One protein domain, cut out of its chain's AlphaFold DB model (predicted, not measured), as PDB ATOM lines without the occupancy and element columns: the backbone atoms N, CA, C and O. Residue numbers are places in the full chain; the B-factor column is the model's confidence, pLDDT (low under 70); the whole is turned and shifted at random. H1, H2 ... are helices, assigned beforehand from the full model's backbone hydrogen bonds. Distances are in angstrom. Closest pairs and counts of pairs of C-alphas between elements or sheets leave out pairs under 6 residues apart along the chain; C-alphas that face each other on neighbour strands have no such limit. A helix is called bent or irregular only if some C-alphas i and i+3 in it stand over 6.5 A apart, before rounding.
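AT A GLANCE: This is residues 105 to 205 and 307 to 360 of the 376 residues of an uncharacterized protein of Mycena chlorophos (UniProt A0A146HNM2). Five helices form an up-and-down bundle, each running against the one before it in the chain, packed in two layers: H1, H4 and H6 in one, H2 and H5 in the other. H3 packs at one end of the bundle, the short H7 crosses H5 and makes a corner with the short H8, and residues 352 to 360 of H9 stick out. The printed part has 155 residues with nine named helices, H1 to H9 in chain order, and no named strand; the class is all helix. It is compact, with a radius of gyration of the C-alphas of 16.0 A and spans of 50 by 37 by 22 A.

HOW THE PARTS SIT: The hub is H5, residues 181 to 198, touching five helices. It touches H6, residues 307 to 324, at a shallow tilt of 16 degrees, opposite ways; their closest C-alphas, of Tyr 194 and Leu 318, are 5.6 A apart. It touches H2, residues 128 to 144, the same way at a shallow tilt of 20 degrees, closest at C-alphas 132 and 182, 4.9 A. H7, residues 328 to 335, is about perpendicular to H5 at 87 degrees and touches it, closest at C-alphas 188 and 335, 5.3 A. H8, residues 338 to 345, only just touches H5 with 3 pairs of C-alphas within 8 A, closest at C-alphas 195 and 342, 6.6 A. H3, residues 147 to 158, also only just touches H5 with 3 pairs, closest at C-alphas 151 and 197, 7.0 A. H4, residues 162 to 173, touches H6, closest at C-alphas 165 and 324, 5.2 A. H1, residues 111 to 124, touches H4 the same way at a shallow tilt of 22 degrees, closest at C-alphas 112 and 163, 4.9 A. H1 and H2 form a helical hairpin, closest at C-alphas 119 and 131, 6.1 A. Every O i to N i+4 pair is within hydrogen-bond range in H1, H3, H6, H7, H8 and H9, residues 351 to 360; H2 has 11 of 13, H4 7 of 8 and H5 12 of 14.

IN THESE COORDINATES: H5 is 26.7 A long, H6 25.6 A, H2 24.6 A and H1 20.2 A. H5 is irregular, with C-alphas 182 and 185 7.1 A apart; H2 is only just irregular, with C-alphas 138 and 141 6.8 A apart. H1 begins at C-alpha 111 (-35.088, 24.522, 15.792), and H9 ends at C-alpha 360 (-48.910, 51.546, 49.924).

THE WHOLE: The two farthest C-alphas, of Ser 107 and Asp 360, are 52.2 A apart. Residues 206 to 306 are not printed; C-alphas 205 and 307 are 8.5 A apart across the cut. Of the links printed whole, H4 to H5 is short and the others are tight. The pLDDT is under 70 at 27 residues, among them 345 to 360.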
ATOM      1  N   ILE A 105     -38.795  18.370  12.106       61.59
ATOM      2  CA  ILE A 105     -38.409  19.703  12.644       61.59
ATOM      3  C   ILE A 105     -37.531  19.642  13.918       61.59
ATOM      4  O   ILE A 105     -36.750  20.545  14.194       61.59
ATOM      5  N   PHE A 106     -37.610  18.553  14.687       63.50
ATOM      6  CA  PHE A 106     -36.829  18.286  15.900       63.50
ATOM      7  C   PHE A 106     -35.429  17.668  15.680       63.50
ATOM      8  O   PHE A 106     -34.720  17.409  16.665       63.50
ATOM      9  N   SER A 107     -35.033  17.401  14.433       61.94
ATOM     10  CA  SER A 107     -33.750  16.796  14.045       61.94
ATOM     11  C   SER A 107     -32.656  17.830  13.748       61.94
ATOM     12  O   SER A 107     -31.478  17.506  13.875       61.94
ATOM     13  N   LEU A 108     -33.017  19.081  13.430       51.16
ATOM     14  CA  LEU A 108     -32.076  20.146  13.065       51.16
ATOM     15  C   LEU A 108     -31.979  21.217  14.162       51.16
ATOM     16  O   LEU A 108     -32.927  21.950  14.424       51.16
ATOM     17  N   ALA A 109     -30.811  21.364  14.788       57.28
ATOM     18  CA  ALA A 109     -30.538  22.480  15.698       57.28
ATOM     19  C   ALA A 109     -29.964  23.694  14.927       57.28
ATOM     20  O   ALA A 109     -29.118  23.492  14.057       57.28
ATOM     21  N   PRO A 110     -30.348  24.951  15.246       61.97
ATOM     22  CA  PRO A 110     -31.339  25.372  16.243       61.97
ATOM     23  C   PRO A 110     -32.772  25.464  15.674       61.97
ATOM     24  O   PRO A 110     -33.057  26.288  14.802       61.97
ATOM     25  N   VAL A 111     -33.689  24.673  16.243       76.81
ATOM     26  CA  VAL A 111     -35.088  24.522  15.792       76.81
ATOM     27  C   VAL A 111     -35.882  25.835  15.898       76.81
ATOM     28  O   VAL A 111     -36.578  26.228  14.964       76.81
ATOM     29  N   ALA A 112     -35.729  26.563  17.011       81.62
ATOM     30  CA  ALA A 112     -36.475  27.796  17.287       81.62
ATOM     31  C   ALA A 112     -36.290  28.862  16.195       81.62
ATOM     32  O   ALA A 112     -37.254  29.427  15.688       81.62
ATOM     33  N   GLY A 113     -35.036  29.117  15.807       82.25
ATOM     34  CA  GLY A 113     -34.706  30.131  14.805       82.25
ATOM     35  C   GLY A 113     -35.136  29.739  13.392       82.25
ATOM     36  O   GLY A 113     -35.377  30.610  12.563       82.25
ATOM     37  N   GLN A 114     -35.250  28.443  13.092       81.81
ATOM     38  CA  GLN A 114     -35.812  27.987  11.819       81.81
ATOM     39  C   GLN A 114     -37.319  28.242  11.761       81.81
ATOM     40  O   GLN A 114     -37.783  28.809  10.778       81.81
ATOM     41  N   ILE A 115     -38.054  27.923  12.831       85.81
ATOM     42  CA  ILE A 115     -39.499  28.192  12.908       85.81
ATOM     43  C   ILE A 115     -39.777  29.694  12.786       85.81
ATOM     44  O   ILE A 115     -40.621  30.086  11.990       85.81
ATOM     45  N   VAL A 116     -39.034  30.543  13.510       89.12
ATOM     46  CA  VAL A 116     -39.196  32.008  13.422       89.12
ATOM     47  C   VAL A 116     -38.962  32.507  11.995       89.12
ATOM     48  O   VAL A 116     -39.773  33.270  11.485       89.12
ATOM     49  N   ARG A 117     -37.906  32.033  11.318       85.44
ATOM     50  CA  ARG A 117     -37.624  32.410   9.922       85.44
ATOM     51  C   ARG A 117     -38.701  31.942   8.943       85.44
ATOM     52  O   ARG A 117     -38.997  32.655   7.993       85.44
ATOM     53  N   LEU A 118     -39.283  30.764   9.158       85.31
ATOM     54  CA  LEU A 118     -40.386  30.274   8.327       85.31
ATOM     55  C   LEU A 118     -41.651  31.114   8.528       85.31
ATOM     56  O   LEU A 118     -42.306  31.467   7.554       85.31
ATOM     57  N   VAL A 119     -41.966  31.491   9.770       89.31
ATOM     58  CA  VAL A 119     -43.071  32.421  10.054       89.31
ATOM     59  C   VAL A 119     -42.821  33.779   9.395       89.31
ATOM     60  O   VAL A 119     -43.734  34.325   8.786       89.31
ATOM     61  N   GLU A 120     -41.594  34.307   9.453       89.12
ATOM     62  CA  GLU A 120     -41.218  35.542   8.748       89.12
ATOM     63  C   GLU A 120     -41.486  35.449   7.247       89.12
ATOM     64  O   GLU A 120     -42.112  36.347   6.689       89.12
ATOM     65  N   GLN A 121     -41.082  34.342   6.625       85.19
ATOM     66  CA  GLN A 121     -41.306  34.095   5.201       85.19
ATOM     67  C   GLN A 121     -42.796  33.999   4.863       85.19
ATOM     68  O   GLN A 121     -43.235  34.616   3.899       85.19
ATOM     69  N   TYR A 122     -43.603  33.294   5.659       88.50
ATOM     70  CA  TYR A 122     -45.049  33.251   5.427       88.50
ATOM     71  C   TYR A 122     -45.717  34.622   5.590       88.50
ATOM     72  O   TYR A 122     -46.619  34.956   4.821       88.50
ATOM     73  N   LEU A 123     -45.252  35.443   6.536       88.50
ATOM     74  CA  LEU A 123     -45.719  36.823   6.682       88.50
ATOM     75  C   LEU A 123     -45.326  37.690   5.476       88.50
ATOM     76  O   LEU A 123     -46.137  38.496   5.033       88.50
ATOM     77  N   ASP A 124     -44.123  37.523   4.914       86.44
ATOM     78  CA  ASP A 124     -43.713  38.207   3.674       86.44
ATOM     79  C   ASP A 124     -44.563  37.794   2.472       86.44
ATOM     80  O   ASP A 124     -44.862  38.605   1.595       86.44
ATOM     81  N   LEU A 125     -45.002  36.538   2.461       83.88
ATOM     82  CA  LEU A 125     -45.846  35.974   1.418       83.88
ATOM     83  C   LEU A 125     -47.342  36.209   1.658       83.88
ATOM     84  O   LEU A 125     -48.136  35.689   0.876       83.88
ATOM     85  N   ASN A 126     -47.750  36.971   2.683       85.50
ATOM     86  CA  ASN A 126     -49.155  37.187   3.072       85.50
ATOM     87  C   ASN A 126     -49.956  35.871   3.149       85.50
ATOM     88  O   ASN A 126     -51.022  35.744   2.543       85.50
ATOM     89  N   ALA A 127     -49.383  34.867   3.808       85.12
ATOM     90  CA  ALA A 127     -49.874  33.492   3.873       85.12
ATOM     91  C   ALA A 127     -50.261  33.132   5.320       85.12
ATOM     92  O   ALA A 127     -49.601  32.336   5.986       85.12
ATOM     93  N   GLU A 128     -51.276  33.821   5.856       84.50
ATOM     94  CA  GLU A 128     -51.655  33.726   7.276       84.50
ATOM     95  C   GLU A 128     -52.236  32.359   7.672       84.50
ATOM     96  O   GLU A 128     -52.011  31.905   8.799       84.50
ATOM     97  N   GLU A 129     -52.934  31.688   6.756       84.06
ATOM     98  CA  GLU A 129     -53.500  30.351   6.979       84.06
ATOM     99  C   GLU A 129     -52.388  29.302   7.133       84.06
ATOM    100  O   GLU A 129     -52.439  28.427   8.000       84.06
ATOM    101  N   GLU A 130     -51.318  29.434   6.351       86.38
ATOM    102  CA  GLU A 130     -50.150  28.560   6.388       86.38
ATOM    103  C   GLU A 130     -49.332  28.742   7.671       86.38
ATOM    104  O   GLU A 130     -48.727  27.784   8.158       86.38
ATOM    105  N   ILE A 131     -49.340  29.943   8.262       89.62
ATOM    106  CA  ILE A 131     -48.716  30.185   9.571       89.62
ATOM    107  C   ILE A 131     -49.408  29.348  10.639       89.62
ATOM    108  O   ILE A 131     -48.733  28.716  11.452       89.62
ATOM    109  N   LYS A 132     -50.744  29.333  10.643       88.25
ATOM    110  CA  LYS A 132     -51.517  28.563  11.619       88.25
ATOM    111  C   LYS A 132     -51.218  27.067  11.493       88.25
ATOM    112  O   LYS A 132     -50.860  26.449  12.495       88.25
ATOM    113  N   ASP A 133     -51.249  26.521  10.276       86.25
ATOM    114  CA  ASP A 133     -50.897  25.115  10.008       86.25
ATOM    115  C   ASP A 133     -49.450  24.788  10.432       86.25
ATOM    116  O   ASP A 133     -49.208  23.786  11.108       86.25
ATOM    117  N   LEU A 134     -48.474  25.658  10.133       87.06
ATOM    118  CA  LEU A 134     -47.091  25.497  10.603       87.06
ATOM    119  C   LEU A 134     -47.024  25.418  12.135       87.06
ATOM    120  O   LEU A 134     -46.404  24.509  12.692       87.06
ATOM    121  N   LEU A 135     -47.632  26.379  12.825       89.81
ATOM    122  CA  LEU A 135     -47.581  26.463  14.282       89.81
ATOM    123  C   LEU A 135     -48.287  25.270  14.944       89.81
ATOM    124  O   LEU A 135     -47.780  24.733  15.933       89.81
ATOM    125  N   GLU A 136     -49.395  24.795  14.373       87.75
ATOM    126  CA  GLU A 136     -50.080  23.576  14.809       87.75
ATOM    127  C   GLU A 136     -49.203  22.332  14.625       87.75
ATOM    128  O   GLU A 136     -49.059  21.547  15.564       87.75
ATOM    129  N   ARG A 137     -48.520  22.180  13.481       84.38
ATOM    130  CA  ARG A 137     -47.578  21.067  13.239       84.38
ATOM    131  C   ARG A 137     -46.375  21.080  14.176       84.38
ATOM    132  O   ARG A 137     -45.861  20.018  14.522       84.38
ATOM    133  N   VAL A 138     -45.922  22.260  14.596       86.31
ATOM    134  CA  VAL A 138     -44.861  22.403  15.602       86.31
ATOM    135  C   VAL A 138     -45.369  22.007  16.990       86.31
ATOM    136  O   VAL A 138     -44.658  21.332  17.732       86.31
ATOM    137  N   ALA A 139     -46.583  22.425  17.360       88.12
ATOM    138  CA  ALA A 139     -47.135  22.197  18.693       88.12
ATOM    139  C   ALA A 139     -47.632  20.759  18.903       88.12
ATOM    140  O   ALA A 139     -47.357  20.170  19.948       88.12
ATOM    141  N   ALA A 140     -48.328  20.179  17.921       87.38
ATOM    142  CA  ALA A 140     -48.980  18.873  18.010       87.38
ATOM    143  C   ALA A 140     -48.087  17.747  18.579       87.38
ATOM    144  O   ALA A 140     -48.490  17.144  19.575       87.38
ATOM    145  N   PRO A 141     -46.869  17.489  18.057       85.06
ATOM    146  CA  PRO A 141     -46.011  16.421  18.576       85.06
ATOM    147  C   PRO A 141     -45.506  16.681  20.003       85.06
ATOM    148  O   PRO A 141     -45.202  15.736  20.725       85.06
ATOM    149  N   ILE A 142     -45.424  17.945  20.432       88.12
ATOM    150  CA  ILE A 142     -45.020  18.315  21.796       88.12
ATOM    151  C   ILE A 142     -46.182  18.079  22.765       88.12
ATOM    152  O   ILE A 142     -45.990  17.530  23.852       88.12
ATOM    153  N   VAL A 143     -47.393  18.454  22.352       88.44
ATOM    154  CA  VAL A 143     -48.621  18.262  23.131       88.44
ATOM    155  C   VAL A 143     -48.910  16.773  23.330       88.44
ATOM    156  O   VAL A 143     -49.209  16.358  24.450       88.44
ATOM    157  N   SER A 144     -48.769  15.956  22.282       87.12
ATOM    158  CA  SER A 144     -49.039  14.513  22.341       87.12
ATOM    159  C   SER A 144     -47.937  13.691  23.014       87.12
ATOM    160  O   SER A 144     -48.163  12.525  23.329       87.12
ATOM    161  N   ALA A 145     -46.741  14.254  23.203       86.38
ATOM    162  CA  ALA A 145     -45.629  13.554  23.836       86.38
ATOM    163  C   ALA A 145     -45.891  13.283  25.328       86.38
ATOM    164  O   ALA A 145     -46.535  14.082  26.021       86.38
ATOM    165  N   ASP A 146     -45.329  12.179  25.830       87.81
ATOM    166  CA  ASP A 146     -45.237  11.901  27.264       87.81
ATOM    167  C   ASP A 146     -44.424  13.002  27.986       87.81
ATOM    168  O   ASP A 146     -43.681  13.745  27.334       87.81
ATOM    169  N   PRO A 147     -44.535  13.146  29.321       83.75
ATOM    170  CA  PRO A 147     -43.905  14.252  30.044       83.75
ATOM    171  C   PRO A 147     -42.390  14.386  29.833       83.75
ATOM    172  O   PRO A 147     -41.881  15.508  29.797       83.75
ATOM    173  N   GLU A 148     -41.666  13.275  29.680       81.00
ATOM    174  CA  GLU A 148     -40.209  13.295  29.542       81.00
ATOM    175  C   GLU A 148     -39.795  13.656  28.111       81.00
ATOM    176  O   GLU A 148     -38.968  14.545  27.897       81.00
ATOM    177  N   THR A 149     -40.451  13.072  27.108       83.50
ATOM    178  CA  THR A 149     -40.238  13.450  25.703       83.50
ATOM    179  C   THR A 149     -40.643  14.906  25.451       83.50
ATOM    180  O   THR A 149     -39.920  15.659  24.788       83.50
ATOM    181  N   ARG A 150     -41.750  15.356  26.054       86.50
ATOM    182  CA  ARG A 150     -42.209  16.750  25.999       86.50
ATOM    183  C   ARG A 150     -41.161  17.702  26.559       86.50
ATOM    184  O   ARG A 150     -40.897  18.731  25.941       86.50
ATOM    185  N   ARG A 151     -40.523  17.367  27.688       81.81
ATOM    186  CA  ARG A 151     -39.413  18.154  28.258       81.81
ATOM    187  C   ARG A 151     -38.269  18.317  27.276       81.81
ATOM    188  O   ARG A 151     -37.797  19.437  27.079       81.81
ATOM    189  N   VAL A 152     -37.849  17.226  26.643       82.88
ATOM    190  CA  VAL A 152     -36.767  17.244  25.652       82.88
ATOM    191  C   VAL A 152     -37.146  18.121  24.457       82.88
ATOM    192  O   VAL A 152     -36.343  18.947  24.018       82.88
ATOM    193  N   PHE A 153     -38.375  18.012  23.953       84.44
ATOM    194  CA  PHE A 153     -38.852  18.859  22.860       84.44
ATOM    195  C   PHE A 153     -38.970  20.332  23.251       84.44
ATOM    196  O   PHE A 153     -38.498  21.189  22.507       84.44
ATOM    197  N   LEU A 154     -39.511  20.648  24.429       83.50
ATOM    198  CA  LEU A 154     -39.563  22.020  24.940       83.50
ATOM    199  C   LEU A 154     -38.160  22.604  25.132       83.50
ATOM    200  O   LEU A 154     -37.954  23.779  24.837       83.50
ATOM    201  N   ALA A 155     -37.180  21.806  25.559       80.31
ATOM    202  CA  ALA A 155     -35.790  22.241  25.649       80.31
ATOM    203  C   ALA A 155     -35.170  22.497  24.262       80.31
ATOM    204  O   ALA A 155     -34.462  23.487  24.091       80.31
ATOM    205  N   LYS A 156     -35.474  21.667  23.254       79.19
ATOM    206  CA  LYS A 156     -34.974  21.826  21.874       79.19
ATOM    207  C   LYS A 156     -35.601  23.000  21.121       79.19
ATOM    208  O   LYS A 156     -34.895  23.757  20.458       79.19
ATOM    209  N   VAL A 157     -36.924  23.127  21.186       77.12
ATOM    210  CA  VAL A 157     -37.689  24.149  20.455       77.12
ATOM    211  C   VAL A 157     -37.720  25.452  21.234       77.12
ATOM    212  O   VAL A 157     -37.551  26.531  20.683       77.12
ATOM    213  N   GLY A 158     -37.959  25.352  22.533       65.81
ATOM    214  CA  GLY A 158     -38.145  26.486  23.413       65.81
ATOM    215  C   GLY A 158     -36.867  26.960  24.076       65.81
ATOM    216  O   GLY A 158     -36.688  28.164  24.222       65.81
ATOM    217  N   GLY A 159     -35.986  26.046  24.489       71.50
ATOM    218  CA  GLY A 159     -34.834  26.361  25.334       71.50
ATOM    219  C   GLY A 159     -35.213  27.336  26.454       71.50
ATOM    220  O   GLY A 159     -36.233  27.178  27.123       71.50
ATOM    221  N   ASN A 160     -34.444  28.417  26.584       68.06
ATOM    222  CA  ASN A 160     -34.726  29.537  27.483       68.06
ATOM    223  C   ASN A 160     -35.851  30.470  26.966       68.06
ATOM    224  O   ASN A 160     -35.658  31.684  26.927       68.06
ATOM    225  N   GLY A 161     -36.978  29.946  26.482       74.31
ATOM    226  CA  GLY A 161     -38.097  30.733  25.929       74.31
ATOM    227  C   GLY A 161     -37.807  31.390  24.570       74.31
ATOM    228  O   GLY A 161     -38.448  32.374  24.201       74.31
ATOM    229  N   ALA A 162     -36.824  30.876  23.832       85.62
ATOM    230  CA  ALA A 162     -36.304  31.436  22.588       85.62
ATOM    231  C   ALA A 162     -37.347  31.490  21.464       85.62
ATOM    232  O   ALA A 162     -37.373  32.470  20.729       85.62
ATOM    233  N   LEU A 163     -38.217  30.482  21.347       89.19
ATOM    234  CA  LEU A 163     -39.245  30.451  20.304       89.19
ATOM    235  C   LEU A 163     -40.242  31.606  20.449       89.19
ATOM    236  O   LEU A 163     -40.365  32.415  19.535       89.19
ATOM    237  N   LEU A 164     -40.918  31.714  21.600       91.31
ATOM    238  CA  LEU A 164     -41.893  32.786  21.831       91.31
ATOM    239  C   LEU A 164     -41.225  34.166  21.799       91.31
ATOM    240  O   LEU A 164     -41.774  35.089  21.213       91.31
ATOM    241  N   THR A 165     -40.007  34.294  22.339       91.12
ATOM    242  CA  THR A 165     -39.253  35.559  22.290       91.12
ATOM    243  C   THR A 165     -38.871  35.946  20.857       91.12
ATOM    244  O   THR A 165     -38.984  37.109  20.481       91.12
ATOM    245  N   GLY A 166     -38.430  34.982  20.045       90.56
ATOM    246  CA  GLY A 166     -38.074  35.207  18.645       90.56
ATOM    247  C   GLY A 166     -39.288  35.570  17.796       90.56
ATOM    248  O   GLY A 166     -39.231  36.532  17.034       90.56
ATOM    249  N   LEU A 167     -40.408  34.867  17.993       93.00
ATOM    250  CA  LEU A 167     -41.682  35.208  17.363       93.00
ATOM    251  C   LEU A 167     -42.151  36.604  17.794       93.00
ATOM    252  O   LEU A 167     -42.476  37.408  16.932       93.00
ATOM    253  N   ALA A 168     -42.094  36.947  19.085       93.19
ATOM    254  CA  ALA A 168     -42.453  38.281  19.579       93.19
ATOM    255  C   ALA A 168     -41.661  39.392  18.876       93.19
ATOM    256  O   ALA A 168     -42.230  40.381  18.419       93.19
ATOM    257  N   ALA A 169     -40.340  39.213  18.773       92.44
ATOM    258  CA  ALA A 169     -39.459  40.169  18.114       92.44
ATOM    259  C   ALA A 169     -39.782  40.306  16.621       92.44
ATOM    260  O   ALA A 169     -39.739  41.411  16.082       92.44
ATOM    261  N   SER A 170     -40.111  39.196  15.964       91.81
ATOM    262  CA  SER A 170     -40.477  39.174  14.552       91.81
ATOM    263  C   SER A 170     -41.821  39.860  14.283       91.81
ATOM    264  O   SER A 170     -41.900  40.772  13.458       91.81
ATOM    265  N   LEU A 171     -42.859  39.500  15.044       92.75
ATOM    266  CA  LEU A 171     -44.201  40.078  14.937       92.75
ATOM    267  C   LEU A 171     -44.196  41.579  15.252       92.75
ATOM    268  O   LEU A 171     -44.799  42.367  14.521       92.75
ATOM    269  N   GLY A 172     -43.428  41.992  16.265       90.75
ATOM    270  CA  GLY A 172     -43.290  43.396  16.647       90.75
ATOM    271  C   GLY A 172     -42.759  44.291  15.521       90.75
ATOM    272  O   GLY A 172     -43.211  45.426  15.390       90.75
ATOM    273  N   ARG A 173     -41.875  43.785  14.644       90.62
ATOM    274  CA  ARG A 173     -41.387  44.540  13.467       90.62
ATOM    275  C   ARG A 173     -42.487  44.845  12.449       90.62
ATOM    276  O   ARG A 173     -42.333  45.774  11.664       90.62
ATOM    277  N   ARG A 174     -43.573  44.071  12.458       89.06
ATOM    278  CA  ARG A 174     -44.720  44.209  11.548       89.06
ATOM    279  C   ARG A 174     -45.951  44.803  12.233       89.06
ATOM    280  O   ARG A 174     -47.016  44.829  11.631       89.06
ATOM    281  N   ASN A 175     -45.812  45.272  13.477       90.31
ATOM    282  CA  ASN A 175     -46.925  45.741  14.305       90.31
ATOM    283  C   ASN A 175     -48.035  44.681  14.485       90.31
ATOM    284  O   ASN A 175     -49.218  45.007  14.571       90.31
ATOM    285  N   ILE A 176     -47.641  43.405  14.528       90.94
ATOM    286  CA  ILE A 176     -48.505  42.264  14.845       90.94
ATOM    287  C   ILE A 176     -48.201  41.843  16.286       90.94
ATOM    288  O   ILE A 176     -47.065  41.950  16.752       90.94
ATOM    289  N   ASP A 177     -49.205  41.340  16.999       91.50
ATOM    290  CA  ASP A 177     -49.031  40.742  18.318       91.50
ATOM    291  C   ASP A 177     -49.629  39.329  18.389       91.50
ATOM    292  O   ASP A 177     -50.294  38.843  17.474       91.50
ATOM    293  N   PHE A 178     -49.399  38.649  19.512       93.31
ATOM    294  CA  PHE A 178     -49.933  37.307  19.750       93.31
ATOM    295  C   PHE A 178     -51.452  37.270  19.979       93.31
ATOM    296  O   PHE A 178     -51.998  36.197  20.232       93.31
ATOM    297  N   THR A 179     -52.156  38.407  19.935       91.56
ATOM    298  CA  THR A 179     -53.622  38.424  20.033       91.56
ATOM    299  C   THR A 179     -54.296  38.123  18.698       91.56
ATOM    300  O   THR A 179     -55.483  37.786  18.706       91.56
ATOM    301  N   ALA A 180     -53.548  38.185  17.592       89.88
ATOM    302  CA  ALA A 180     -53.980  37.721  16.281       89.88
ATOM    303  C   ALA A 180     -54.316  36.217  16.291       89.88
ATOM    304  O   ALA A 180     -53.677  35.419  16.985       89.88
ATOM    305  N   GLU A 181     -55.333  35.833  15.516       85.88
ATOM    306  CA  GLU A 181     -55.933  34.494  15.555       85.88
ATOM    307  C   GLU A 181     -54.914  33.381  15.275       85.88
ATOM    308  O   GLU A 181     -54.842  32.417  16.042       85.88
ATOM    309  N   SER A 182     -54.051  33.565  14.270       87.31
ATOM    310  CA  SER A 182     -53.032  32.586  13.867       87.31
ATOM    311  C   SER A 182     -51.998  32.284  14.956       87.31
ATOM    312  O   SER A 182     -51.378  31.224  14.939       87.31
ATOM    313  N   PHE A 183     -51.811  33.182  15.930       92.75
ATOM    314  CA  PHE A 183     -50.761  33.069  16.950       92.75
ATOM    315  C   PHE A 183     -51.293  32.813  18.359       92.75
ATOM    316  O   PHE A 183     -50.590  32.226  19.186       92.75
ATOM    317  N   ARG A 184     -52.529  33.235  18.648       91.88
ATOM    318  CA  ARG A 184     -53.102  33.197  19.999       91.88
ATOM    319  C   ARG A 184     -53.166  31.784  20.569       91.88
ATOM    320  O   ARG A 184     -52.724  31.557  21.696       91.88
ATOM    321  N   GLY A 185     -53.684  30.834  19.786       91.06
ATOM    322  CA  GLY A 185     -53.802  29.433  20.204       91.06
ATOM    323  C   GLY A 185     -52.436  28.798  20.475       91.06
ATOM    324  O   GLY A 185     -52.236  28.154  21.506       91.06
ATOM    325  N   PHE A 186     -51.469  29.062  19.597       92.50
ATOM    326  CA  PHE A 186     -50.100  28.574  19.728       92.50
ATOM    327  C   PHE A 186     -49.398  29.126  20.975       92.50
ATOM    328  O   PHE A 186     -48.870  28.359  21.782       92.50
ATOM    329  N   ALA A 187     -49.429  30.449  21.163       93.12
ATOM    330  CA  ALA A 187     -48.814  31.116  22.306       93.12
ATOM    331  C   ALA A 187     -49.403  30.630  23.632       93.12
ATOM    332  O   ALA A 187     -48.657  30.315  24.562       93.12
ATOM    333  N   SER A 188     -50.733  30.510  23.697       92.81
ATOM    334  CA  SER A 188     -51.418  29.981  24.874       92.81
ATOM    335  C   SER A 188     -50.993  28.543  25.177       92.81
ATOM    336  O   SER A 188     -50.581  28.236  26.296       92.81
ATOM    337  N   THR A 189     -50.969  27.684  24.156       92.06
ATOM    338  CA  THR A 189     -50.556  26.280  24.290       92.06
ATOM    339  C   THR A 189     -49.116  26.155  24.791       92.06
ATOM    340  O   THR A 189     -48.854  25.413  25.735       92.06
ATOM    341  N   PHE A 190     -48.172  26.910  24.223       90.88
ATOM    342  CA  PHE A 190     -46.768  26.857  24.642       90.88
ATOM    343  C   PHE A 190     -46.543  27.354  26.069       90.88
ATOM    344  O   PHE A 190     -45.773  26.746  26.813       90.88
ATOM    345  N   VAL A 191     -47.219  28.429  26.476       91.12
ATOM    346  CA  VAL A 191     -47.110  28.929  27.850       91.12
ATOM    347  C   VAL A 191     -47.698  27.938  28.853       91.12
ATOM    348  O   VAL A 191     -47.061  27.692  29.877       91.12
ATOM    349  N   ARG A 192     -48.837  27.304  28.544       90.19
ATOM    350  CA  ARG A 192     -49.387  26.212  29.366       90.19
ATOM    351  C   ARG A 192     -48.395  25.057  29.491       90.19
ATOM    352  O   ARG A 192     -48.088  24.646  30.600       90.19
ATOM    353  N   MET A 193     -47.785  24.621  28.387       89.56
ATOM    354  CA  MET A 193     -46.764  23.565  28.423       89.56
ATOM    355  C   MET A 193     -45.541  23.938  29.279       89.56
ATOM    356  O   MET A 193     -44.991  23.076  29.964       89.56
ATOM    357  N   TYR A 194     -45.102  25.203  29.268       88.50
ATOM    358  CA  TYR A 194     -44.038  25.661  30.167       88.50
ATOM    359  C   TYR A 194     -44.470  25.668  31.636       88.50
ATOM    360  O   TYR A 194     -43.668  25.286  32.488       88.50
ATOM    361  N   ALA A 195     -45.707  26.079  31.926       88.50
ATOM    362  CA  ALA A 195     -46.264  26.073  33.276       88.50
ATOM    363  C   ALA A 195     -46.403  24.641  33.817       88.50
ATOM    364  O   ALA A 195     -45.908  24.349  34.904       88.50
ATOM    365  N   ASP A 196     -46.944  23.724  33.015       86.88
ATOM    366  CA  ASP A 196     -47.067  22.305  33.362       86.88
ATOM    367  C   ASP A 196     -45.693  21.662  33.608       86.88
ATOM    368  O   ASP A 196     -45.516  20.860  34.524       86.88
ATOM    369  N   ASN A 197     -44.686  22.029  32.809       83.31
ATOM    370  CA  ASN A 197     -43.331  21.503  32.961       83.31
ATOM    371  C   ASN A 197     -42.583  22.050  34.193       83.31
ATOM    372  O   ASN A 197     -41.595  21.456  34.647       83.31
ATOM    373  N   LEU A 198     -43.007  23.199  34.719       84.31
ATOM    374  CA  LEU A 198     -42.391  23.784  35.902       84.31
ATOM    375  C   LEU A 198     -42.631  22.898  37.130       84.31
ATOM    376  O   LEU A 198     -41.676  22.614  37.853       84.31
ATOM    377  N   GLY A 199     -43.858  22.398  37.299       79.38
ATOM    378  CA  GLY A 199     -44.251  21.586  38.450       79.38
ATOM    379  C   GLY A 199     -44.114  22.325  39.786       79.38
ATOM    380  O   GLY A 199     -43.913  23.544  39.835       79.38
ATOM    381  N   ASP A 200     -44.216  21.571  40.877       80.31
ATOM    382  CA  ASP A 200     -44.099  22.118  42.227       80.31
ATOM    383  C   ASP A 200     -42.674  22.589  42.531       80.31
ATOM    384  O   ASP A 200     -41.688  21.987  42.093       80.31
ATOM    385  N   GLU A 201     -42.567  23.673  43.303       79.38
ATOM    386  CA  GLU A 201     -41.281  24.158  43.797       79.38
ATOM    387  C   GLU A 201     -40.672  23.102  44.730       79.38
ATOM    388  O   GLU A 201     -41.245  22.813  45.787       79.38
ATOM    389  N   PRO A 202     -39.520  22.505  44.377       73.69
ATOM    390  CA  PRO A 202     -38.859  21.574  45.270       73.69
ATOM    391  C   PRO A 202     -38.352  22.341  46.498       73.69
ATOM    392  O   PRO A 202     -37.972  23.516  46.372       73.69
ATOM    393  N   PRO A 203     -38.309  21.695  47.678       68.81
ATOM    394  CA  PRO A 203     -37.860  22.343  48.899       68.81
ATOM    395  C   PRO A 203     -36.472  22.965  48.699       68.81
ATOM    396  O   PRO A 203     -35.634  22.379  48.002       68.81
ATOM    397  N   PRO A 204     -36.212  24.140  49.297       64.88
ATOM    398  CA  PRO A 204     -34.909  24.772  49.209       64.88
ATOM    399  C   PRO A 204     -33.861  23.827  49.805       64.88
ATOM    400  O   PRO A 204     -33.898  23.489  50.986       64.88
ATOM    401  N   GLY A 205     -32.956  23.357  48.952       60.38
ATOM    402  CA  GLY A 205     -31.957  22.356  49.299       60.38
ATOM    403  C   GLY A 205     -31.172  21.965  48.056       60.38
ATOM    404  O   GLY A 205     -31.732  21.454  47.092       60.38
ATOM    405  N   ALA A 307     -32.758  19.773  41.641       74.81
ATOM    406  CA  ALA A 307     -34.181  19.997  41.450       74.81
ATOM    407  C   ALA A 307     -34.517  21.487  41.568       74.81
ATOM    408  O   ALA A 307     -35.198  22.027  40.700       74.81
ATOM    409  N   HIS A 308     -33.978  22.180  42.578       76.00
ATOM    410  CA  HIS A 308     -34.257  23.602  42.773       76.00
ATOM    411  C   HIS A 308     -33.642  24.489  41.681       76.00
ATOM    412  O   HIS A 308     -34.316  25.381  41.169       76.00
ATOM    413  N   GLN A 309     -32.401  24.231  41.255       77.00
ATOM    414  CA  GLN A 309     -31.783  24.997  40.165       77.00
ATOM    415  C   GLN A 309     -32.509  24.771  38.832       77.00
ATOM    416  O   GLN A 309     -32.793  25.726  38.110       77.00
ATOM    417  N   GLN A 310     -32.840  23.522  38.505       78.62
ATOM    418  CA  GLN A 310     -33.597  23.194  37.298       78.62
ATOM    419  C   GLN A 310     -34.988  23.832  37.330       78.62
ATOM    420  O   GLN A 310     -35.431  24.385  36.322       78.62
ATOM    421  N   TRP A 311     -35.650  23.817  38.488       82.69
ATOM    422  CA  TRP A 311     -36.917  24.507  38.692       82.69
ATOM    423  C   TRP A 311     -36.782  26.022  38.467       82.69
ATOM    424  O   TRP A 311     -37.562  26.595  37.711       82.69
ATOM    425  N   GLN A 312     -35.741  26.670  39.006       82.81
ATOM    426  CA  GLN A 312     -35.470  28.096  38.760       82.81
ATOM    427  C   GLN A 312     -35.232  28.408  37.275       82.81
ATOM    428  O   GLN A 312     -35.744  29.409  36.761       82.81
ATOM    429  N   THR A 313     -34.494  27.554  36.560       82.81
ATOM    430  CA  THR A 313     -34.286  27.690  35.111       82.81
ATOM    431  C   THR A 313     -35.615  27.600  34.361       82.81
ATOM    432  O   THR A 313     -35.921  28.471  33.545       82.81
ATOM    433  N   ARG A 314     -36.453  26.603  34.673       84.81
ATOM    434  CA  ARG A 314     -37.786  26.441  34.065       84.81
ATOM    435  C   ARG A 314     -38.698  27.629  34.370       84.81
ATOM    436  O   ARG A 314     -39.363  28.127  33.465       84.81
ATOM    437  N   ARG A 315     -38.668  28.140  35.604       86.81
ATOM    438  CA  ARG A 315     -39.406  29.344  36.003       86.81
ATOM    439  C   ARG A 315     -38.966  30.559  35.200       86.81
ATOM    440  O   ARG A 315     -39.804  31.280  34.678       86.81
ATOM    441  N   THR A 316     -37.661  30.754  35.039       86.75
ATOM    442  CA  THR A 316     -37.111  31.858  34.238       86.75
ATOM    443  C   THR A 316     -37.546  31.760  32.772       86.75
ATOM    444  O   THR A 316     -37.862  32.773  32.149       86.75
ATOM    445  N   THR A 317     -37.595  30.545  32.219       87.00
ATOM    446  CA  THR A 317     -38.119  30.282  30.872       87.00
ATOM    447  C   THR A 317     -39.595  30.648  30.754       87.00
ATOM    448  O   THR A 317     -39.963  31.354  29.815       87.00
ATOM    449  N   LEU A 318     -40.427  30.221  31.709       89.31
ATOM    450  CA  LEU A 318     -41.849  30.560  31.752       89.31
ATOM    451  C   LEU A 318     -42.063  32.076  31.860       89.31
ATOM    452  O   LEU A 318     -42.812  32.646  31.069       89.31
ATOM    453  N   ASP A 319     -41.351  32.740  32.772       88.19
ATOM    454  CA  ASP A 319     -41.410  34.193  32.957       88.19
ATOM    455  C   ASP A 319     -41.037  34.935  31.668       88.19
ATOM    456  O   ASP A 319     -41.683  35.917  31.295       88.19
ATOM    457  N   ARG A 320     -40.002  34.467  30.961       88.12
ATOM    458  CA  ARG A 320     -39.596  35.052  29.680       88.12
ATOM    459  C   ARG A 320     -40.650  34.832  28.599       88.12
ATOM    460  O   ARG A 320     -40.972  35.780  27.887       88.12
ATOM    461  N   GLY A 321     -41.206  33.623  28.509       88.81
ATOM    462  CA  GLY A 321     -42.303  33.302  27.598       88.81
ATOM    463  C   GLY A 321     -43.506  34.218  27.825       88.81
ATOM    464  O   GLY A 321     -43.966  34.864  26.890       88.81
ATOM    465  N   LEU A 322     -43.938  34.382  29.075       90.19
ATOM    466  CA  LEU A 322     -45.034  35.282  29.441       90.19
ATOM    467  C   LEU A 322     -44.752  36.740  29.077       90.19
ATOM    468  O   LEU A 322     -45.592  37.390  28.460       90.19
ATOM    469  N   ARG A 323     -43.559  37.255  29.400       89.94
ATOM    470  CA  ARG A 323     -43.170  38.632  29.043       89.94
ATOM    471  C   ARG A 323     -43.130  38.858  27.534       89.94
ATOM    472  O   ARG A 323     -43.457  39.954  27.089       89.94
ATOM    473  N   SER A 324     -42.766  37.841  26.752       91.50
ATOM    474  CA  SER A 324     -42.744  37.941  25.287       91.50
ATOM    475  C   SER A 324     -44.135  38.106  24.666       91.50
ATOM    476  O   SER A 324     -44.249  38.653  23.575       91.50
ATOM    477  N   LEU A 325     -45.201  37.723  25.383       92.44
ATOM    478  CA  LEU A 325     -46.581  37.941  24.939       92.44
ATOM    479  C   LEU A 325     -47.034  39.405  25.044       92.44
ATOM    480  O   LEU A 325     -48.126  39.741  24.596       92.44
ATOM    481  N   GLY A 326     -46.223  40.272  25.651       90.75
ATOM    482  CA  GLY A 326     -46.524  41.682  25.850       90.75
ATOM    483  C   GLY A 326     -46.916  42.001  27.288       90.75
ATOM    484  O   GLY A 326     -46.512  41.328  28.240       90.75
ATOM    485  N   ASN A 327     -47.678  43.081  27.450       90.56
ATOM    486  CA  ASN A 327     -48.082  43.560  28.764       90.56
ATOM    487  C   ASN A 327     -49.116  42.608  29.421       90.56
ATOM    488  O   ASN A 327     -49.708  41.760  28.753       90.56
ATOM    489  N   PRO A 328     -49.374  42.748  30.728       89.12
ATOM    490  CA  PRO A 328     -50.305  41.890  31.463       89.12
ATOM    491  C   PRO A 328     -51.733  41.823  30.905       89.12
ATOM    492  O   PRO A 328     -52.380  40.783  31.000       89.12
ATOM    493  N   ALA A 329     -52.240  42.909  30.312       88.75
ATOM    494  CA  ALA A 329     -53.562  42.905  29.688       88.75
ATOM    495  C   ALA A 329     -53.559  42.048  28.412       88.75
ATOM    496  O   ALA A 329     -54.471  41.248  28.202       88.75
ATOM    497  N   THR A 330     -52.500  42.148  27.604       92.00
ATOM    498  CA  THR A 330     -52.280  41.290  26.432       92.00
ATOM    499  C   THR A 330     -52.128  39.823  26.839       92.00
ATOM    500  O   THR A 330     -52.773  38.955  26.254       92.00
ATOM    501  N   GLN A 331     -51.357  39.540  27.895       92.94
ATOM    502  CA  GLN A 331     -51.196  38.190  28.448       92.94
ATOM    503  C   GLN A 331     -52.542  37.590  28.871       92.94
ATOM    504  O   GLN A 331     -52.860  36.469  28.479       92.94
ATOM    505  N   ALA A 332     -53.363  38.347  29.608       90.62
ATOM    506  CA  ALA A 332     -54.700  37.921  30.013       90.62
ATOM    507  C   ALA A 332     -55.622  37.676  28.809       90.62
ATOM    508  O   ALA A 332     -56.364  36.698  28.790       90.62
ATOM    509  N   LYS A 333     -55.544  38.514  27.766       92.62
ATOM    510  CA  LYS A 333     -56.301  38.304  26.524       92.62
ATOM    511  C   LYS A 333     -55.877  37.010  25.824       92.62
ATOM    512  O   LYS A 333     -56.734  36.289  25.326       92.62
ATOM    513  N   ILE A 334     -54.587  36.686  25.780       92.44
ATOM    514  CA  ILE A 334     -54.088  35.477  25.103       92.44
ATOM    515  C   ILE A 334     -54.423  34.211  25.895       92.44
ATOM    516  O   ILE A 334     -54.892  33.237  25.311       92.44
ATOM    517  N   LEU A 335     -54.201  34.235  27.210       91.81
ATOM    518  CA  LEU A 335     -54.278  33.057  28.075       91.81
ATOM    519  C   LEU A 335     -55.664  32.822  28.684       91.81
ATOM    520  O   LEU A 335     -55.950  31.708  29.113       91.81
ATOM    521  N   GLY A 336     -56.529  33.839  28.723       91.44
ATOM    522  CA  GLY A 336     -57.844  33.734  29.352       91.44
ATOM    523  C   GLY A 336     -57.734  33.369  30.834       91.44
ATOM    524  O   GLY A 336     -56.917  33.936  31.565       91.44
ATOM    525  N   ASP A 337     -58.539  32.401  31.266       87.81
ATOM    526  CA  ASP A 337     -58.631  31.978  32.669       87.81
ATOM    527  C   ASP A 337     -57.313  31.410  33.220       87.81
ATOM    528  O   ASP A 337     -56.996  31.590  34.403       87.81
ATOM    529  N   ASP A 338     -56.477  30.818  32.361       87.31
ATOM    530  CA  ASP A 338     -55.181  30.274  32.778       87.31
ATOM    531  C   ASP A 338     -54.206  31.357  33.208       87.31
ATOM    532  O   ASP A 338     -53.298  31.084  33.993       87.31
ATOM    533  N   TYR A 339     -54.395  32.601  32.761       88.50
ATOM    534  CA  TYR A 339     -53.531  33.695  33.179       88.50
ATOM    535  C   TYR A 339     -53.499  33.830  34.700       88.50
ATOM    536  O   TYR A 339     -52.432  33.978  35.298       88.50
ATOM    537  N   ALA A 340     -54.668  33.742  35.339       83.62
ATOM    538  CA  ALA A 340     -54.790  33.865  36.784       83.62
ATOM    539  C   ALA A 340     -54.227  32.641  37.519       83.62
ATOM    540  O   ALA A 340     -53.735  32.788  38.639       83.62
ATOM    541  N   ALA A 341     -54.313  31.446  36.928       82.44
ATOM    542  CA  ALA A 341     -53.728  30.230  37.488       82.44
ATOM    543  C   ALA A 341     -52.194  30.293  37.428       82.44
ATOM    544  O   ALA A 341     -51.532  30.257  38.465       82.44
ATOM    545  N   ILE A 342     -51.642  30.528  36.238       85.06
ATOM    546  CA  ILE A 342     -50.200  30.617  35.977       85.06
ATOM    547  C   ILE A 342     -49.575  31.763  36.795       85.06
ATOM    548  O   ILE A 342     -48.567  31.579  37.474       85.06
ATOM    549  N   SER A 343     -50.207  32.939  36.834       78.81
ATOM    550  CA  SER A 343     -49.678  34.081  37.600       78.81
ATOM    551  C   SER A 343     -49.646  33.827  39.113       78.81
ATOM    552  O   SER A 343     -48.696  34.239  39.783       78.81
ATOM    553  N   ARG A 344     -50.663  33.140  39.664       71.25
ATOM    554  CA  ARG A 344     -50.730  32.801  41.099       71.25
ATOM    555  C   ARG A 344     -49.680  31.769  41.491       71.25
ATOM    556  O   ARG A 344     -48.989  31.973  42.487       71.25
ATOM    557  N   VAL A 345     -49.548  30.697  40.712       63.53
ATOM    558  CA  VAL A 345     -48.646  29.577  41.022       63.53
ATOM    559  C   VAL A 345     -47.178  30.008  40.948       63.53
ATOM    560  O   VAL A 345     -46.361  29.566  41.750       63.53
ATOM    561  N   HIS A 346     -46.832  30.944  40.064       63.47
ATOM    562  CA  HIS A 346     -45.426  31.278  39.798       63.47
ATOM    563  C   HIS A 346     -44.953  32.591  40.439       63.47
ATOM    564  O   HIS A 346     -43.838  33.057  40.176       63.47
ATOM    565  N   ARG A 347     -45.782  33.181  41.321       64.25
ATOM    566  CA  ARG A 347     -45.524  34.459  42.018       64.25
ATOM    567  C   ARG A 347     -45.065  35.566  41.062       64.25
ATOM    568  O   ARG A 347     -44.257  36.422  41.428       64.25
ATOM    569  N   ILE A 348     -45.559  35.535  39.828       56.81
ATOM    570  CA  ILE A 348     -45.277  36.559  38.829       56.81
ATOM    571  C   ILE A 348     -46.048  37.783  39.293       56.81
ATOM    572  O   ILE A 348     -47.256  37.707  39.516       56.81
ATOM    573  N   ALA A 349     -45.334  38.874  39.569       45.69
ATOM    574  CA  ALA A 349     -45.913  40.043  40.211       45.69
ATOM    575  C   ALA A 349     -47.161  40.505  39.446       45.69
ATOM    576  O   ALA A 349     -47.079  40.981  38.316       45.69
ATOM    577  N   HIS A 350     -48.328  40.342  40.072       41.94
ATOM    578  CA  HIS A 350     -49.578  40.816  39.504       41.94
ATOM    579  C   HIS A 350     -49.485  42.346  39.387       41.94
ATOM    580  O   HIS A 350     -49.109  42.992  40.370       41.94
ATOM    581  N   PRO A 351     -49.882  42.971  38.268       44.88
ATOM    582  CA  PRO A 351     -49.786  44.428  38.118       44.88
ATOM    583  C   PRO A 351     -50.599  45.165  39.177       44.88
ATOM    584  O   PRO A 351     -50.155  46.175  39.704       44.88
ATOM    585  N   LYS A 352     -51.746  44.601  39.578       45.59
ATOM    586  CA  LYS A 352     -52.547  45.101  40.705       45.59
ATOM    587  C   LYS A 352     -51.816  44.995  42.051       45.59
ATOM    588  O   LYS A 352     -52.009  45.850  42.901       45.59
ATOM    589  N   ALA A 353     -50.956  43.994  42.243       45.22
ATOM    590  CA  ALA A 353     -50.153  43.836  43.457       45.22
ATOM    591  C   ALA A 353     -48.880  44.706  43.460       45.22
ATOM    592  O   ALA A 353     -48.355  44.984  44.536       45.22
ATOM    593  N   GLN A 354     -48.385  45.125  42.289       41.78
ATOM    594  CA  GLN A 354     -47.338  46.147  42.154       41.78
ATOM    595  C   GLN A 354     -47.907  47.562  42.287       41.78
ATOM    596  O   GLN A 354     -47.330  48.363  43.004       41.78
ATOM    597  N   LEU A 355     -49.063  47.851  41.683       44.47
ATOM    598  CA  LEU A 355     -49.772  49.123  41.851       44.47
ATOM    599  C   LEU A 355     -50.208  49.335  43.301       44.47
ATOM    600  O   LEU A 355     -50.014  50.423  43.822       44.47
ATOM    601  N   LYS A 356     -50.717  48.293  43.975       43.84
ATOM    602  CA  LYS A 356     -51.043  48.371  45.402       43.84
ATOM    603  C   LYS A 356     -49.794  48.549  46.266       43.84
ATOM    604  O   LYS A 356     -49.789  49.428  47.103       43.84
ATOM    605  N   ARG A 357     -48.700  47.819  46.002       45.16
ATOM    606  CA  ARG A 357     -47.427  48.042  46.715       45.16
ATOM    607  C   ARG A 357     -46.840  49.431  46.487       45.16
ATOM    608  O   ARG A 357     -46.277  49.975  47.417       45.16
ATOM    609  N   ASN A 358     -46.958  49.987  45.284       42.34
ATOM    610  CA  ASN A 358     -46.483  51.336  44.992       42.34
ATOM    611  C   ASN A 358     -47.387  52.402  45.631       42.34
ATOM    612  O   ASN A 358     -46.865  53.402  46.101       42.34
ATOM    613  N   ALA A 359     -48.704  52.175  45.695       48.62
ATOM    614  CA  ALA A 359     -49.638  53.028  46.431       48.62
ATOM    615  C   ALA A 359     -49.376  52.969  47.946       48.62
ATOM    616  O   ALA A 359     -49.151  54.000  48.561       48.62
ATOM    617  N   ASP A 360     -49.240  51.764  48.511       46.53
ATOM    618  CA  ASP A 360     -48.910  51.546  49.924       46.53
ATOM    619  C   ASP A 360     -47.521  52.123  50.296       46.53
ATOM    620  O   ASP A 360     -47.271  52.433  51.455       46.53
TER     621      ASP A 360